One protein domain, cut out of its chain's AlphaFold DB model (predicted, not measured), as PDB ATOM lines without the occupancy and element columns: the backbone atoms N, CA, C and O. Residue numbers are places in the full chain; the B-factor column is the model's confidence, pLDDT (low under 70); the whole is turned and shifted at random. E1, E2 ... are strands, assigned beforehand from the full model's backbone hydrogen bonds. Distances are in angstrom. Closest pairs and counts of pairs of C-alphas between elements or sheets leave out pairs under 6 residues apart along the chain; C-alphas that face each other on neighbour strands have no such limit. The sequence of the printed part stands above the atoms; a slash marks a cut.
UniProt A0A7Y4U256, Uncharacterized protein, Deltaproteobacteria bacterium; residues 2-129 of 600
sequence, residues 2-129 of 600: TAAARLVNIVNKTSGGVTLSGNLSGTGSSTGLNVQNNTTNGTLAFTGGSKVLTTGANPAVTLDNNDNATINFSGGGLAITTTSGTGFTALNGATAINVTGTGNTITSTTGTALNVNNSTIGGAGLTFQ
ATOM      1  N   THR A   2     258.510 237.643 272.029       90.25
ATOM      2  CA  THR A   2     258.147 238.063 273.399       90.25
ATOM      3  C   THR A   2     259.198 237.687 274.454       90.25
ATOM      4  O   THR A   2     259.063 238.060 275.618       90.25
ATOM      5  N   ALA A   3     260.227 236.933 274.055       89.69
ATOM      6  CA  ALA A   3     261.275 236.402 274.920       89.69
ATOM      7  C   ALA A   3     262.514 237.311 274.929       89.69
ATOM      8  O   ALA A   3     262.637 238.205 274.090       89.69
ATOM      9  N   ALA A   4     263.464 237.033 275.829       91.44
ATOM     10  CA  ALA A   4     264.727 237.759 275.988       91.44
ATOM     11  C   ALA A   4     265.719 237.503 274.837       91.44
ATOM     12  O   ALA A   4     266.819 236.994 275.027       91.44
ATOM     13  N   ALA A   5     265.312 237.838 273.615       93.06
ATOM     14  CA  ALA A   5     266.054 237.608 272.385       93.06
ATOM     15  C   ALA A   5     265.868 238.766 271.394       93.06
ATOM     16  O   ALA A   5     264.918 239.555 271.488       93.06
ATOM     17  N   ARG A   6     266.785 238.849 270.422       94.81
ATOM     18  CA  ARG A   6     266.736 239.859 269.357       94.81
ATOM     19  C   ARG A   6     265.558 239.580 268.428       94.81
ATOM     20  O   ARG A   6     265.287 238.431 268.085       94.81
ATOM     21  N   LEU A   7     264.838 240.629 268.037       96.75
ATOM     22  CA  LEU A   7     263.770 240.536 267.038       96.75
ATOM     23  C   LEU A   7     264.357 240.383 265.633       96.75
ATOM     24  O   LEU A   7     263.906 239.549 264.857       96.75
ATOM     25  N   VAL A   8     265.367 241.197 265.330       97.56
ATOM     26  CA  VAL A   8     266.118 241.190 264.075       97.56
ATOM     27  C   VAL A   8     267.593 241.385 264.405       97.56
ATOM     28  O   VAL A   8     267.927 242.204 265.262       97.56
ATOM     29  N   ASN A   9     268.464 240.649 263.715       97.19
ATOM     30  CA  ASN A   9     269.912 240.798 263.811       97.19
ATOM     31  C   ASN A   9     270.537 240.729 262.407       97.19
ATOM     32  O   ASN A   9     270.640 239.645 261.833       97.19
ATOM     33  N   ILE A  10     270.915 241.879 261.845       97.31
ATOM     34  CA  ILE A  10     271.580 242.003 260.537       97.31
ATOM     35  C   ILE A  10     272.990 242.530 260.787       97.31
ATOM     36  O   ILE A  10     273.176 243.719 261.040       97.31
ATOM     37  N   VAL A  11     273.980 241.642 260.744       96.69
ATOM     38  CA  VAL A  11     275.359 241.996 261.091       96.69
ATOM     39  C   VAL A  11     276.369 241.511 260.063       96.69
ATOM     40  O   VAL A  11     276.156 240.474 259.429       96.69
ATOM     41  N   ASN A  12     277.482 242.241 259.934       95.88
ATOM     42  CA  ASN A  12     278.648 241.872 259.123       95.88
ATOM     43  C   ASN A  12     278.330 241.605 257.639       95.88
ATOM     44  O   ASN A  12     278.959 240.757 256.999       95.88
ATOM     45  N   LYS A  13     277.335 242.292 257.061       94.88
ATOM     46  CA  LYS A  13     277.052 242.188 255.625       94.88
ATOM     47  C   LYS A  13     278.040 243.023 254.823       94.88
ATOM     48  O   LYS A  13     278.081 244.240 254.962       94.88
ATOM     49  N   THR A  14     278.760 242.366 253.921       94.19
ATOM     50  CA  THR A  14     279.752 242.990 253.033       94.19
ATOM     51  C   THR A  14     279.221 243.273 251.624       94.19
ATOM     52  O   THR A  14     279.842 244.020 250.877       94.19
ATOM     53  N   SER A  15     278.073 242.703 251.243       92.50
ATOM     54  CA  SER A  15     277.424 242.939 249.947       92.50
ATOM     55  C   SER A  15     275.920 242.634 249.979       92.50
ATOM     56  O   SER A  15     275.423 241.954 250.886       92.50
ATOM     57  N   GLY A  16     275.197 243.140 248.973       91.94
ATOM     58  CA  GLY A  16     273.762 242.912 248.774       91.94
ATOM     59  C   GLY A  16     272.854 243.675 249.749       91.94
ATOM     60  O   GLY A  16     273.296 244.221 250.759       91.94
ATOM     61  N   GLY A  17     271.561 243.732 249.428       94.31
ATOM     62  CA  GLY A  17     270.531 244.314 250.293       94.31
ATOM     63  C   GLY A  17     269.816 243.275 251.159       94.31
ATOM     64  O   GLY A  17     269.900 242.072 250.917       94.31
ATOM     65  N   VAL A  18     269.064 243.749 252.149       97.19
ATOM     66  CA  VAL A  18     268.115 242.942 252.932       97.19
ATOM     67  C   VAL A  18     266.782 243.668 252.925       97.19
ATOM     68  O   VAL A  18     266.748 244.868 253.165       97.19
ATOM     69  N   THR A  19     265.683 242.967 252.662       97.81
ATOM     70  CA  THR A  19     264.334 243.537 252.781       97.81
ATOM     71  C   THR A  19     263.486 242.668 253.693       97.81
ATOM     72  O   THR A  19     263.284 241.488 253.419       97.81
ATOM     73  N   LEU A  20     262.976 243.264 254.768       98.00
ATOM     74  CA  LEU A  20     261.983 242.677 255.657       98.00
ATOM     75  C   LEU A  20     260.635 243.356 255.395       98.00
ATOM     76  O   LEU A  20     260.403 244.488 255.825       98.00
ATOM     77  N   SER A  21     259.758 242.667 254.663       97.00
ATOM     78  CA  SER A  21     258.455 243.192 254.226       97.00
ATOM     79  C   SER A  21     257.285 242.851 255.144       97.00
ATOM     80  O   SER A  21     256.229 243.471 255.048       97.00
ATOM     81  N   GLY A  22     257.460 241.884 256.045       97.44
ATOM     82  CA  GLY A  22     256.460 241.539 257.051       97.44
ATOM     83  C   GLY A  22     256.387 242.558 258.191       97.44
ATOM     84  O   GLY A  22     257.321 243.327 258.425       97.44
ATOM     85  N   ASN A  23     255.281 242.524 258.937       96.94
ATOM     86  CA  ASN A  23     255.167 243.274 260.185       96.94
ATOM     87  C   ASN A  23     256.170 242.746 261.220       96.94
ATOM     88  O   ASN A  23     256.385 241.537 261.336       96.94
ATOM     89  N   LEU A  24     256.753 243.652 262.003       98.12
ATOM     90  CA  LEU A  24     257.710 243.328 263.058       98.12
ATOM     91  C   LEU A  24     257.077 243.591 264.426       98.12
ATOM     92  O   LEU A  24     256.503 244.653 264.654       98.12
ATOM     93  N   SER A  25     257.189 242.626 265.339       97.50
ATOM     94  CA  SER A  25     256.683 242.748 266.712       97.50
ATOM     95  C   SER A  25     257.669 242.133 267.703       97.50
ATOM     96  O   SER A  25     257.811 240.906 267.787       97.50
ATOM     97  N   GLY A  26     258.387 242.992 268.423       96.94
ATOM     98  CA  GLY A  26     259.237 242.644 269.558       96.94
ATOM     99  C   GLY A  26     258.655 243.266 270.816       96.94
ATOM    100  O   GLY A  26     258.684 244.479 270.949       96.94
ATOM    101  N   THR A  27     258.104 242.460 271.717       94.06
ATOM    102  CA  THR A  27     257.453 242.920 272.953       94.06
ATOM    103  C   THR A  27     257.916 242.077 274.145       94.06
ATOM    104  O   THR A  27     258.810 241.237 274.005       94.06
ATOM    105  N   GLY A  28     257.349 242.291 275.336       90.31
ATOM    106  CA  GLY A  28     257.726 241.535 276.534       90.31
ATOM    107  C   GLY A  28     259.177 241.802 276.930       90.31
ATOM    108  O   GLY A  28     259.530 242.934 277.248       90.31
ATOM    109  N   SER A  29     260.022 240.768 276.902       91.88
ATOM    110  CA  SER A  29     261.451 240.878 277.234       91.88
ATOM    111  C   SER A  29     262.374 241.008 276.015       91.88
ATOM    112  O   SER A  29     263.590 240.888 276.166       91.88
ATOM    113  N   SER A  30     261.833 241.277 274.818       95.00
ATOM    114  CA  SER A  30     262.635 241.426 273.595       95.00
ATOM    115  C   SER A  30     263.798 242.404 273.772       95.00
ATOM    116  O   SER A  30     263.685 243.442 274.426       95.00
ATOM    117  N   THR A  31     264.933 242.080 273.152       95.56
ATOM    118  CA  THR A  31     266.128 242.929 273.185       95.56
ATOM    119  C   THR A  31     266.236 243.859 271.977       95.56
ATOM    120  O   THR A  31     267.223 244.570 271.867       95.56
ATOM    121  N   GLY A  32     265.227 243.897 271.098       97.19
ATOM    122  CA  GLY A  32     265.132 244.873 270.007       97.19
ATOM    123  C   GLY A  32     265.729 244.417 268.672       97.19
ATOM    124  O   GLY A  32     265.957 243.226 268.432       97.19
ATOM    125  N   LEU A  33     265.939 245.386 267.784       98.38
ATOM    126  CA  LEU A  33     266.475 245.247 266.431       98.38
ATOM    127  C   LEU A  33     267.924 245.731 266.392       98.38
ATOM    128  O   LEU A  33     268.229 246.830 266.848       98.38
ATOM    129  N   ASN A  34     268.803 244.902 265.834       98.12
ATOM    130  CA  ASN A  34     270.227 245.179 265.723       98.12
ATOM    131  C   ASN A  34     270.680 245.141 264.260       98.12
ATOM    132  O   ASN A  34     270.484 244.130 263.579       98.12
ATOM    133  N   VAL A  35     271.286 246.229 263.787       98.19
ATOM    134  CA  VAL A  35     271.864 246.360 262.445       98.19
ATOM    135  C   VAL A  35     273.264 246.934 262.593       98.19
ATOM    136  O   VAL A  35     273.417 248.129 262.838       98.19
ATOM    137  N   GLN A  36     274.291 246.090 262.509       97.31
ATOM    138  CA  GLN A  36     275.646 246.521 262.859       97.31
ATOM    139  C   GLN A  36     276.734 246.013 261.926       97.31
ATOM    140  O   GLN A  36     276.642 244.904 261.401       97.31
ATOM    141  N   ASN A  37     277.810 246.790 261.797       96.62
ATOM    142  CA  ASN A  37     279.026 246.410 261.075       96.62
ATOM    143  C   ASN A  37     278.744 245.997 259.616       96.62
ATOM    144  O   ASN A  37     279.351 245.062 259.092       96.62
ATOM    145  N   ASN A  38     277.764 246.629 258.965       96.06
ATOM    146  CA  ASN A  38     277.419 246.324 257.579       96.06
ATOM    147  C   ASN A  38     278.123 247.309 256.642       96.06
ATOM    148  O   ASN A  38     277.770 248.481 256.570       96.06
ATOM    149  N   THR A  39     279.079 246.807 255.867       92.19
ATOM    150  CA  THR A  39     279.838 247.578 254.869       92.19
ATOM    151  C   THR A  39     279.277 247.432 253.454       92.19
ATOM    152  O   THR A  39     279.901 247.872 252.487       92.19
ATOM    153  N   THR A  40     278.096 246.819 253.322       90.19
ATOM    154  CA  THR A  40     277.371 246.685 252.054       90.19
ATOM    155  C   THR A  40     277.031 248.044 251.443       90.19
ATOM    156  O   THR A  40     276.610 248.953 252.146       90.19
ATOM    157  N   ASN A  41     277.125 248.149 250.118       89.44
ATOM    158  CA  ASN A  41     276.579 249.265 249.338       89.44
ATOM    159  C   ASN A  41     275.072 249.104 249.037       89.44
ATOM    160  O   ASN A  41     274.483 249.895 248.301       89.44
ATOM    161  N   GLY A  42     274.453 248.037 249.554       90.75
ATOM    162  CA  GLY A  42     273.041 247.728 249.380       90.75
ATOM    163  C   GLY A  42     272.120 248.463 250.357       90.75
ATOM    164  O   GLY A  42     272.539 249.108 251.317       90.75
ATOM    165  N   THR A  43     270.815 248.326 250.118       96.50
ATOM    166  CA  THR A  43     269.775 248.845 251.016       96.50
ATOM    167  C   THR A  43     269.343 247.785 252.029       96.50
ATOM    168  O   THR A  43     269.039 246.649 251.659       96.50
ATOM    169  N   LEU A  44     269.261 248.172 253.302       98.19
ATOM    170  CA  LEU A  44     268.640 247.415 254.385       98.19
ATOM    171  C   LEU A  44     267.258 248.026 254.667       98.19
ATOM    172  O   LEU A  44     267.148 249.107 255.243       98.19
ATOM    173  N   ALA A  45     266.198 247.372 254.199       98.19
ATOM    174  CA  ALA A  45     264.840 247.902 254.184       98.19
ATOM    175  C   ALA A  45     263.897 247.151 255.136       98.19
ATOM    176  O   ALA A  45     263.807 245.925 255.118       98.19
ATOM    177  N   PHE A  46     263.128 247.915 255.905       98.69
ATOM    178  CA  PHE A  46     262.056 247.467 256.789       98.69
ATOM    179  C   PHE A  46     260.747 248.094 256.301       98.69
ATOM    180  O   PHE A  46     260.466 249.261 256.593       98.69
ATOM    181  N   THR A  47     259.978 247.349 255.506       98.31
ATOM    182  CA  THR A  47     258.877 247.902 254.691       98.31
ATOM    183  C   THR A  47     257.479 247.500 255.165       98.31
ATOM    184  O   THR A  47     256.496 248.023 254.647       98.31
ATOM    185  N   GLY A  48     257.366 246.610 256.159       97.25
ATOM    186  CA  GLY A  48     256.071 246.219 256.729       97.25
ATOM    187  C   GLY A  48     255.327 247.398 257.364       97.25
ATOM    188  O   GLY A  48     255.950 248.255 257.989       97.25
ATOM    189  N   GLY A  49     253.998 247.439 257.240       96.25
ATOM    190  CA  GLY A  49     253.165 248.562 257.706       96.25
ATOM    191  C   GLY A  49     253.088 248.738 259.231       96.25
ATOM    192  O   GLY A  49     252.634 249.772 259.708       96.25
ATOM    193  N   SER A  50     253.541 247.750 260.008       97.62
ATOM    194  CA  SER A  50     253.635 247.824 261.470       97.62
ATOM    195  C   SER A  50     254.978 247.285 261.960       97.62
ATOM    196  O   SER A  50     255.388 246.177 261.604       97.62
ATOM    197  N   LYS A  51     255.676 248.082 262.775       98.56
ATOM    198  CA  LYS A  51     256.971 247.761 263.383       98.56
ATOM    199  C   LYS A  51     256.923 248.179 264.855       98.56
ATOM    200  O   LYS A  51     257.273 249.305 265.187       98.56
ATOM    201  N   VAL A  52     256.454 247.281 265.721       98.31
ATOM    202  CA  VAL A  52     256.294 247.515 267.167       98.31
ATOM    203  C   VAL A  52     257.499 246.956 267.916       98.31
ATOM    204  O   VAL A  52     257.765 245.752 267.854       98.31
ATOM    205  N   LEU A  53     258.221 247.817 268.632       98.44
ATOM    206  CA  LEU A  53     259.364 247.442 269.460       98.44
ATOM    207  C   LEU A  53     259.181 247.988 270.878       98.44
ATOM    208  O   LEU A  53     259.295 249.187 271.108       98.44
ATOM    209  N   THR A  54     258.925 247.097 271.831       97.88
ATOM    210  CA  THR A  54     258.839 247.393 273.262       97.88
ATOM    211  C   THR A  54     259.981 246.688 273.984       97.88
ATOM    212  O   THR A  54     259.984 245.459 274.080       97.88
ATOM    213  N   THR A  55     260.950 247.455 274.481       97.62
ATOM    214  CA  THR A  55     262.118 246.950 275.218       97.62
ATOM    215  C   THR A  55     262.245 247.630 276.586       97.62
ATOM    216  O   THR A  55     261.613 248.645 276.861       97.62
ATOM    217  N   GLY A  56     263.042 247.055 277.491       96.19
ATOM    218  CA  GLY A  56     263.340 247.657 278.798       96.19
ATOM    219  C   GLY A  56     264.570 248.569 278.752       96.19
ATOM    220  O   GLY A  56     264.525 249.689 278.243       96.19
ATOM    221  N   ALA A  57     265.683 248.068 279.299       96.12
ATOM    222  CA  ALA A  57     266.980 248.755 279.323       96.12
ATOM    223  C   ALA A  57     267.790 248.608 278.021       96.12
ATOM    224  O   ALA A  57     268.715 249.373 277.767       96.12
ATOM    225  N   ASN A  58     267.455 247.621 277.188       96.94
ATOM    226  CA  ASN A  58     268.093 247.454 275.885       96.94
ATOM    227  C   ASN A  58     267.580 248.515 274.906       96.94
ATOM    228  O   ASN A  58     266.370 248.772 274.904       96.94
ATOM    229  N   PRO A  59     268.437 249.059 274.024       97.81
ATOM    230  CA  PRO A  59     267.956 249.882 272.929       97.81
ATOM    231  C   PRO A  59     266.962 249.120 272.047       97.81
ATOM    232  O   PRO A  59     267.164 247.932 271.777       97.81
ATOM    233  N   ALA A  60     265.895 249.784 271.601       98.50
ATOM    234  CA  ALA A  60     264.891 249.132 270.760       98.50
ATOM    235  C   ALA A  60     265.366 248.999 269.307       98.50
ATOM    236  O   ALA A  60     265.192 247.937 268.709       98.50
ATOM    237  N   VAL A  61     266.001 250.036 268.758       98.81
ATOM    238  CA  VAL A  61     266.667 250.009 267.449       98.81
ATOM    239  C   VAL A  61     268.115 250.457 267.603       98.81
ATOM    240  O   VAL A  61     268.362 251.585 268.023       98.81
ATOM    241  N   THR A  62     269.053 249.591 267.215       98.75
ATOM    242  CA  THR A  62     270.489 249.892 267.156       98.75
ATOM    243  C   THR A  62     270.993 249.791 265.724       98.75
ATOM    244  O   THR A  62     270.967 248.706 265.139       98.75
ATOM    245  N   LEU A  63     271.485 250.910 265.191       98.69
ATOM    246  CA  LEU A  63     272.266 250.996 263.962       98.69
ATOM    247  C   LEU A  63     273.684 251.454 264.343       98.69
ATOM    248  O   LEU A  63     273.825 252.513 264.943       98.69
ATOM    249  N   ASP A  64     274.721 250.672 264.051       98.44
ATOM    250  CA  ASP A  64     276.107 251.021 264.418       98.44
ATOM    251  C   ASP A  64     277.112 250.526 263.366       98.44
ATOM    252  O   ASP A  64     276.994 249.384 262.918       98.44
ATOM    253  N   ASN A  65     278.087 251.345 262.962       97.50
ATOM    254  CA  ASN A  65     279.114 250.993 261.964       97.50
ATOM    255  C   ASN A  65     278.531 250.454 260.642       97.50
ATOM    256  O   ASN A  65     278.877 249.362 260.181       97.50
ATOM    257  N   ASN A  66     277.582 251.173 260.038       96.75
ATOM    258  CA  ASN A  66     276.949 250.777 258.775       96.75
ATOM    259  C   ASN A  66     277.449 251.616 257.584       96.75
ATOM    260  O   ASN A  66     276.654 252.021 256.737       96.75
ATOM    261  N   ASP A  67     278.754 251.891 257.533       91.94
ATOM    262  CA  ASP A  67     279.419 252.980 256.791       91.94
ATOM    263  C   ASP A  67     279.008 253.177 255.320       91.94
ATOM    264  O   ASP A  67     278.978 254.310 254.840       91.94
ATOM    265  N   ASN A  68     278.594 252.119 254.616       91.62
ATOM    266  CA  ASN A  68     278.187 252.184 253.202       91.62
ATOM    267  C   ASN A  68     276.702 251.873 252.958       91.62
ATOM    268  O   ASN A  68     276.224 251.933 251.822       91.62
ATOM    269  N   ALA A  69     275.965 251.499 254.005       96.56
ATOM    270  CA  ALA A  69     274.603 251.020 253.860       96.56
ATOM    271  C   ALA A  69     273.601 252.182 253.824       96.56
ATOM    272  O   ALA A  69     273.729 253.185 254.535       96.56
ATOM    273  N   THR A  70     272.544 251.994 253.033       97.44
ATOM    274  CA  THR A  70     271.308 252.778 253.151       97.44
ATOM    275  C   THR A  70     270.302 251.991 253.980       97.44
ATOM    276  O   THR A  70     269.987 250.851 253.642       97.44
ATOM    277  N   ILE A  71     269.774 252.582 255.049       98.69
ATOM    278  CA  ILE A  71     268.848 251.925 255.975       98.69
ATOM    279  C   ILE A  71     267.495 252.633 255.922       98.69
ATOM    280  O   ILE A  71     267.383 253.813 256.253       98.69
ATOM    281  N   ASN A  72     266.456 251.901 255.522       98.62
ATOM    282  CA  ASN A  72     265.129 252.458 255.276       98.62
ATOM    283  C   ASN A  72     264.074 251.802 256.165       98.62
ATOM    284  O   ASN A  72     263.739 250.633 255.980       98.62
ATOM    285  N   PHE A  73     263.466 252.580 257.056       98.81
ATOM    286  CA  PHE A  73     262.199 252.245 257.697       98.81
ATOM    287  C   PHE A  73     261.080 252.944 256.920       98.81
ATOM    288  O   PHE A  73     260.955 254.167 256.944       98.81
ATOM    289  N   SER A  74     260.283 252.169 256.188       98.44
ATOM    290  CA  SER A  74     259.215 252.685 255.319       98.44
ATOM    291  C   SER A  74     257.879 252.009 255.618       98.44
ATOM    292  O   SER A  74     257.817 251.076 256.420       98.44
ATOM    293  N   GLY A  75     256.795 252.521 255.031       97.00
ATOM    294  CA  GLY A  75     255.433 252.041 255.290       97.00
ATOM    295  C   GLY A  75     254.802 252.571 256.586       97.00
ATOM    296  O   GLY A  75     253.665 252.215 256.876       97.00
ATOM    297  N   GLY A  76     255.496 253.430 257.346       97.88
ATOM    298  CA  GLY A  76     255.005 253.971 258.618       97.88
ATOM    299  C   GLY A  76     254.983 252.951 259.761       97.88
ATOM    300  O   GLY A  76     255.587 251.876 259.672       97.88
ATOM    301  N   GLY A  77     254.308 253.307 260.854       98.12
ATOM    302  CA  GLY A  77     254.028 252.409 261.977       98.12
ATOM    303  C   GLY A  77     255.253 251.907 262.748       98.12
ATOM    304  O   GLY A  77     255.165 250.854 263.381       98.12
ATOM    305  N   LEU A  78     256.396 252.604 262.680       98.81
ATOM    306  CA  LEU A  78     257.529 252.361 263.577       98.81
ATOM    307  C   LEU A  78     257.181 252.874 264.976       98.81
ATOM    308  O   LEU A  78     257.380 254.049 265.262       98.81
ATOM    309  N   ALA A  79     256.652 251.999 265.824       98.69
ATOM    310  CA  ALA A  79     256.236 252.310 267.184       98.69
ATOM    311  C   ALA A  79     257.254 251.748 268.182       98.69
ATOM    312  O   ALA A  79     257.364 250.532 268.355       98.69
ATOM    313  N   ILE A  80     258.004 252.638 268.828       98.88
ATOM    314  CA  ILE A  80     259.065 252.291 269.773       98.88
ATOM    315  C   ILE A  80     258.656 252.690 271.192       98.88
ATOM    316  O   ILE A  80     258.250 253.822 271.448       98.88
ATOM    317  N   THR A  81     258.818 251.769 272.139       98.62
ATOM    318  CA  THR A  81     258.655 252.017 273.573       98.62
ATOM    319  C   THR A  81     259.837 251.436 274.333       98.62
ATOM    320  O   THR A  81     260.115 250.242 274.225       98.62
ATOM    321  N   THR A  82     260.518 252.261 275.122       98.38
ATOM    322  CA  THR A  82     261.600 251.827 276.010       98.38
ATOM    323  C   THR A  82     261.388 252.313 277.437       98.38
ATOM    324  O   THR A  82     260.682 253.295 277.674       98.38
ATOM    325  N   THR A  83     262.003 251.640 278.411       97.44
ATOM    326  CA  THR A  83     262.037 252.138 279.795       97.44
ATOM    327  C   THR A  83     263.242 253.053 279.994       97.44
ATOM    328  O   THR A  83     263.090 254.269 280.041       97.44
ATOM    329  N   SER A  84     264.444 252.476 280.060       97.56
ATOM    330  CA  SER A  84     265.707 253.205 280.247       97.56
ATOM    331  C   SER A  84     266.664 253.074 279.063       97.56
ATOM    332  O   SER A  84     267.631 253.826 278.972       97.56
ATOM    333  N   GLY A  85     266.407 252.135 278.148       97.81
ATOM    334  CA  GLY A  85     267.185 251.991 276.924       97.81
ATOM    335  C   GLY A  85     266.889 253.101 275.919       97.81
ATOM    336  O   GLY A  85     265.803 253.684 275.919       97.81
ATOM    337  N   THR A  86     267.832 253.362 275.016       98.62
ATOM    338  CA  THR A  86     267.611 254.307 273.916       98.62
ATOM    339  C   THR A  86     266.524 253.799 272.968       98.62
ATOM    340  O   THR A  86     266.533 252.630 272.587       98.62
ATOM    341  N   GLY A  87     265.593 254.656 272.552       98.75
ATOM    342  CA  GLY A  87     264.543 254.267 271.607       98.75
ATOM    343  C   GLY A  87     265.121 253.868 270.250       98.75
ATOM    344  O   GLY A  87     265.118 252.698 269.864       98.75
ATOM    345  N   PHE A  88     265.659 254.852 269.541       98.94
ATOM    346  CA  PHE A  88     266.323 254.675 268.257       98.94
ATOM    347  C   PHE A  88     267.730 255.255 268.340       98.94
ATOM    348  O   PHE A  88     267.882 256.447 268.602       98.94
ATOM    349  N   THR A  89     268.753 254.431 268.113       98.81
ATOM    350  CA  THR A  89     270.147 254.880 268.076       98.81
ATOM    351  C   THR A  89     270.805 254.529 266.750       98.81
ATOM    352  O   THR A  89     270.737 253.386 266.302       98.81
ATOM    353  N   ALA A  90     271.455 255.517 266.144       98.69
ATOM    354  CA  ALA A  90     272.301 255.385 264.972       98.69
ATOM    355  C   ALA A  90     273.665 256.006 265.260       98.69
ATOM    356  O   ALA A  90     273.738 257.195 265.566       98.69
ATOM    357  N   LEU A  91     274.713 255.193 265.211       98.19
ATOM    358  CA  LEU A  91     276.058 255.543 265.641       98.19
ATOM    359  C   LEU A  91     277.078 255.183 264.562       98.19
ATOM    360  O   LEU A  91     276.901 254.207 263.836       98.19
ATOM    361  N   ASN A  92     278.165 255.953 264.519       96.62
ATOM    362  CA  ASN A  92     279.414 255.580 263.852       96.62
ATOM    363  C   ASN A  92     279.241 255.101 262.403       96.62
ATOM    364  O   ASN A  92     279.868 254.134 262.004       96.62
ATOM    365  N   GLY A  93     278.391 255.759 261.619       87.19
ATOM    366  CA  GLY A  93     278.312 255.542 260.183       87.19
ATOM    367  C   GLY A  93     277.004 254.936 259.679       87.19
ATOM    368  O   GLY A  93     276.456 253.960 260.190       87.19
ATOM    369  N   ALA A  94     276.525 255.557 258.607       95.38
ATOM    370  CA  ALA A  94     275.563 255.080 257.624       95.38
ATOM    371  C   ALA A  94     275.590 256.092 256.475       95.38
ATOM    372  O   ALA A  94     275.661 257.301 256.726       95.38
ATOM    373  N   THR A  95     275.500 255.629 255.228       96.00
ATOM    374  CA  THR A  95     275.418 256.548 254.079       96.00
ATOM    375  C   THR A  95     274.087 257.300 254.072       96.00
ATOM    376  O   THR A  95     274.034 258.472 253.707       96.00
ATOM    377  N   ALA A  96     273.005 256.641 254.491       97.88
ATOM    378  CA  ALA A  96     271.701 257.268 254.651       97.88
ATOM    379  C   ALA A  96     270.804 256.456 255.587       97.88
ATOM    380  O   ALA A  96     270.653 255.245 255.419       97.88
ATOM    381  N   ILE A  97     270.143 257.138 256.518       98.69
ATOM    382  CA  ILE A  97     269.070 256.585 257.347       98.69
ATOM    383  C   ILE A  97     267.791 257.352 257.045       98.69
ATOM    384  O   ILE A  97     267.783 258.583 257.101       98.69
ATOM    385  N   ASN A  98     266.715 256.627 256.742       98.81
ATOM    386  CA  ASN A  98     265.411 257.211 256.452       98.81
ATOM    387  C   ASN A  98     264.315 256.539 257.287       98.81
ATOM    388  O   ASN A  98     264.239 255.309 257.358       98.81
ATOM    389  N   VAL A  99     263.430 257.351 257.870       98.88
ATOM    390  CA  VAL A  99     262.202 256.903 258.544       98.88
ATOM    391  C   VAL A  99     261.040 257.648 257.903       98.88
ATOM    392  O   VAL A  99     260.951 258.867 257.998       98.88
ATOM    393  N   THR A 100     260.169 256.921 257.211       98.56
ATOM    394  CA  THR A 100     259.118 257.499 256.360       98.56
ATOM    395  C   THR A 100     257.757 256.859 256.629       98.56
ATOM    396  O   THR A 100     257.653 255.791 257.241       98.56
ATOM    397  N   GLY A 101     256.695 257.519 256.164       97.62
ATOM    398  CA  GLY A 101     255.309 257.142 256.444       97.62
ATOM    399  C   GLY A 101     254.780 257.735 257.754       97.62
ATOM    400  O   GLY A 101     255.492 258.420 258.484       97.62
ATOM    401  N   THR A 102     253.501 257.498 258.034       96.88
ATOM    402  CA  THR A 102     252.791 258.050 259.198       96.88
ATOM    403  C   THR A 102     252.841 257.114 260.406       96.88
ATOM    404  O   THR A 102     253.095 255.918 260.271       96.88
ATOM    405  N   GLY A 103     252.546 257.639 261.600       97.56
ATOM    406  CA  GLY A 103     252.417 256.822 262.814       97.56
ATOM    407  C   GLY A 103     253.739 256.263 263.347       97.56
ATOM    408  O   GLY A 103     253.727 255.300 264.107       97.56
ATOM    409  N   ASN A 104     254.875 256.839 262.944       98.88
ATOM    410  CA  ASN A 104     256.161 256.544 263.568       98.88
ATOM    411  C   ASN A 104     256.233 257.281 264.912       98.88
ATOM    412  O   ASN A 104     256.073 258.503 264.946       98.88
ATOM    413  N   THR A 105     256.467 256.566 266.006       98.94
ATOM    414  CA  THR A 105     256.506 257.115 267.363       98.94
ATOM    415  C   THR A 105     257.673 256.544 268.155       98.94
ATOM    416  O   THR A 105     258.059 255.386 267.988       98.94
ATOM    417  N   ILE A 106     258.233 257.359 269.047       98.94
ATOM    418  CA  ILE A 106     259.197 256.906 270.051       98.94
ATOM    419  C   ILE A 106     258.734 257.388 271.418       98.94
ATOM    420  O   ILE A 106     258.417 258.560 271.598       98.94
ATOM    421  N   THR A 107     258.724 256.499 272.402       98.75
ATOM    422  CA  THR A 107     258.522 256.853 273.807       98.75
ATOM    423  C   THR A 107     259.581 256.174 274.657       98.75
ATOM    424  O   THR A 107     259.744 254.958 274.586       98.75
ATOM    425  N   SER A 108     260.281 256.953 275.476       98.25
ATOM    426  CA  SER A 108     261.167 256.450 276.523       98.25
ATOM    427  C   SER A 108     260.780 257.038 277.875       98.25
ATOM    428  O   SER A 108     260.338 258.187 277.948       98.25
ATOM    429  N   THR A 109     260.941 256.279 278.961       98.00
ATOM    430  CA  THR A 109     260.769 256.836 280.309       98.00
ATOM    431  C   THR A 109     261.988 257.673 280.690       98.00
ATOM    432  O   THR A 109     261.873 258.884 280.834       98.00
ATOM    433  N   THR A 110     263.163 257.052 280.816       97.88
ATOM    434  CA  THR A 110     264.389 257.721 281.291       97.88
ATOM    435  C   THR A 110     265.524 257.746 280.274       97.88
ATOM    436  O   THR A 110     266.489 258.482 280.468       97.88
ATOM    437  N   GLY A 111     265.425 256.965 279.196       98.38
ATOM    438  CA  GLY A 111     266.436 256.910 278.146       98.38
ATOM    439  C   GLY A 111     266.353 258.082 277.164       98.38
ATOM    440  O   GLY A 111     265.409 258.878 277.157       98.38
ATOM    441  N   THR A 112     267.352 258.160 276.285       98.81
ATOM    442  CA  THR A 112     267.280 258.993 275.078       98.81
ATOM    443  C   THR A 112     266.245 258.400 274.125       98.81
ATOM    444  O   THR A 112     266.267 257.203 273.843       98.81
ATOM    445  N   ALA A 113     265.330 259.207 273.597       98.88
ATOM    446  CA  ALA A 113     264.356 258.706 272.632       98.88
ATOM    447  C   ALA A 113     265.007 258.508 271.257       98.88
ATOM    448  O   ALA A 113     264.965 257.408 270.707       98.88
ATOM    449  N   LEU A 114     265.658 259.545 270.729       98.94
ATOM    450  CA  LEU A 114     266.322 259.508 269.427       98.94
ATOM    451  C   LEU A 114     267.775 259.958 269.558       98.94
ATOM    452  O   LEU A 114     268.042 261.046 270.058       98.94
ATOM    453  N   ASN A 115     268.696 259.137 269.069       98.88
ATOM    454  CA  ASN A 115     270.112 259.454 268.983       98.88
ATOM    455  C   ASN A 115     270.622 259.162 267.570       98.88
ATOM    456  O   ASN A 115     270.629 258.010 267.143       98.88
ATOM    457  N   VAL A 116     271.048 260.193 266.849       98.88
ATOM    458  CA  VAL A 116     271.767 260.062 265.581       98.88
ATOM    459  C   VAL A 116     273.089 260.782 265.751       98.88
ATOM    460  O   VAL A 116     273.118 262.008 265.826       98.88
ATOM    461  N   ASN A 117     274.166 260.013 265.836       98.56
ATOM    462  CA  ASN A 117     275.507 260.520 266.068       98.56
ATOM    463  C   ASN A 117     276.461 259.944 265.017       98.56
ATOM    464  O   ASN A 117     276.518 258.726 264.824       98.56
ATOM    465  N   ASN A 118     277.188 260.817 264.319       98.25
ATOM    466  CA  ASN A 118     278.145 260.444 263.275       98.25
ATOM    467  C   ASN A 118     277.531 259.523 262.205       98.25
ATOM    468  O   ASN A 118     278.143 258.547 261.783       98.25
ATOM    469  N   SER A 119     276.288 259.788 261.797       98.25
ATOM    470  CA  SER A 119     275.546 258.995 260.805       98.25
ATOM    471  C   SER A 119     274.695 259.908 259.928       98.25
ATOM    472  O   SER A 119     274.065 260.834 260.436       98.25
ATOM    473  N   THR A 120     274.623 259.650 258.620       98.56
ATOM    474  CA  THR A 120     273.910 260.551 257.702       98.56
ATOM    475  C   THR A 120     272.400 260.319 257.739       98.56
ATOM    476  O   THR A 120     271.918 259.222 257.442       98.56
ATOM    477  N   ILE A 121     271.629 261.372 258.021       98.88
ATOM    478  CA  ILE A 121     270.190 261.382 257.735       98.88
ATOM    479  C   ILE A 121     270.020 261.534 256.224       98.88
ATOM    480  O   ILE A 121     270.478 262.516 255.636       98.88
ATOM    481  N   GLY A 122     269.375 260.554 255.591       98.56
ATOM    482  CA  GLY A 122     269.188 260.533 254.143       98.56
ATOM    483  C   GLY A 122     268.249 261.634 253.652       98.56
ATOM    484  O   GLY A 122     267.542 262.269 254.432       98.56
ATOM    485  N   GLY A 123     268.213 261.858 252.335       98.25
ATOM    486  CA  GLY A 123     267.406 262.928 251.732       98.25
ATOM    487  C   GLY A 123     265.894 262.817 251.975       98.25
ATOM    488  O   GLY A 123     265.203 263.826 251.889       98.25
ATOM    489  N   ALA A 124     265.377 261.628 252.317       98.38
ATOM    490  CA  ALA A 124     263.973 261.455 252.705       98.38
ATOM    491  C   ALA A 124     263.703 261.802 254.184       98.38
ATOM    492  O   ALA A 124     262.547 261.914 254.586       98.38
ATOM    493  N   GLY A 125     264.755 261.998 254.983       98.62
ATOM    494  CA  GLY A 125     264.676 262.455 256.363       98.62
ATOM    495  C   GLY A 125     264.218 261.402 257.370       98.62
ATOM    496  O   GLY A 125     263.983 260.228 257.062       98.62
ATOM    497  N   LEU A 126     264.085 261.857 258.615       98.94
ATOM    498  CA  LEU A 126     263.467 261.111 259.705       98.94
ATOM    499  C   LEU A 126     262.123 261.756 260.036       98.94
ATOM    500  O   LEU A 126     262.090 262.848 260.593       98.94
ATOM    501  N   THR A 127     261.018 261.098 259.697       98.81
ATOM    502  CA  THR A 127     259.666 261.603 259.960       98.81
ATOM    503  C   THR A 127     259.013 260.819 261.089       98.81
ATOM    504  O   THR A 127     258.696 259.634 260.942       98.81
ATOM    505  N   PHE A 128     258.760 261.511 262.196       98.94
ATOM    506  CA  PHE A 128     258.019 261.006 263.341       98.94
ATOM    507  C   PHE A 128     256.719 261.789 263.537       98.94
ATOM    508  O   PHE A 128     256.631 262.999 263.309       98.94
ATOM    509  N   GLN A 129     255.681 261.079 263.966       98.88
ATOM    510  CA  GLN A 129     254.478 261.705 264.491       98.88
ATOM    511  C   GLN A 129     254.760 262.266 265.884       98.88
ATOM    512  O   GLN A 129     254.445 263.425 266.131       98.88
TER     513      GLN A 129
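AT A GLANCE: This is residues 2 to 129 of the 600 residues of an uncharacterized protein of Deltaproteobacteria bacterium (UniProt A0A7Y4U256). The chain is wound in stacked turns, a solenoid of roughly triangular section with three walls of parallel strands. One wall is made of E1, E4, residues 61 to 64 of E7, residues 88 to 91 of E9, and E11; the next of E2, E5, residues 70 to 73 of E7, residues 97 to 99 of E9, and E12; the third of E3, E6, E8 and E10. E7 and E9 bend round the corner between the first two walls, which form one branched parallel sheet; the third wall is a parallel sheet in the order E3, E6, E8, E10. The printed part has 128 residues with no named helix and twelve named strands, E1 to E12 in order, in the class all strand. It is compact, with a radius of gyration of the C-alphas of 13.1 A and spans of 34 by 28 by 28 A.

IN THESE COORDINATES: Find C-alpha 8 at (266.118, 241.190, 264.075), where E1 begins and runs to residue 11. Then come E2, residues 18 to 20; E3, 24 to 26; E4, 33 to 36; E5, 43 to 46; and E6, 51 to 55, 12.9 A long. E7, residues 61 to 73, starts at (266.667, 250.009, 267.449), bends by 149 degrees at residue 66 and measures 11.0 A. E8 is residues 78 to 82, 13.1 A long; E9, 88 to 99, bends by 152 degrees at residue 94. After E10, 105 to 108, and E11, 114 to 117, E12 takes residues 121 to 128, bends by 100 degrees at residue 124 and ends at (258.019, 261.006, 263.341).

HOW THE PARTS SIT: Start at E1, an edge strand parallel to E4, with N 10 and O 34 2.9 A apart. E7 lies on the other side of E4, with N 62 and O 33 at 2.9 A. E2 pairs with E5, N 20 to O 45 at 2.8 A, and E5 with E7, N 44 to O 70 at 2.8 A. E9 lies on the other side of E7 from E4 and E5, with N 63 and O 89 at 2.8 A. E11 and E12 lie on the other side of E9 from E7, with N 115 and O 88 of E11 and E9 at 2.8 A, and N 127 and O 99 of E12 and E9 at 2.8 A. In the other sheet the neighbours are parallel, with these N and O atoms within hydrogen-bond range: N 52 and O 24 at 2.8 A for E3 and E6, N 79 and O 51 at 2.8 A for E6 and E8, and N 107 and O 80 at 2.9 A for E8 and E10. The two sheets form a sandwich, two sheets face to face, with their strands at 90 degrees.

THE WHOLE: The C-alphas of Ser 15 and Thr 109, the two farthest apart, are 37.3 A from each other. The printed part has no cut and no long link. The mean pLDDT of the printed part is 97.0, and no printed residue is under 70.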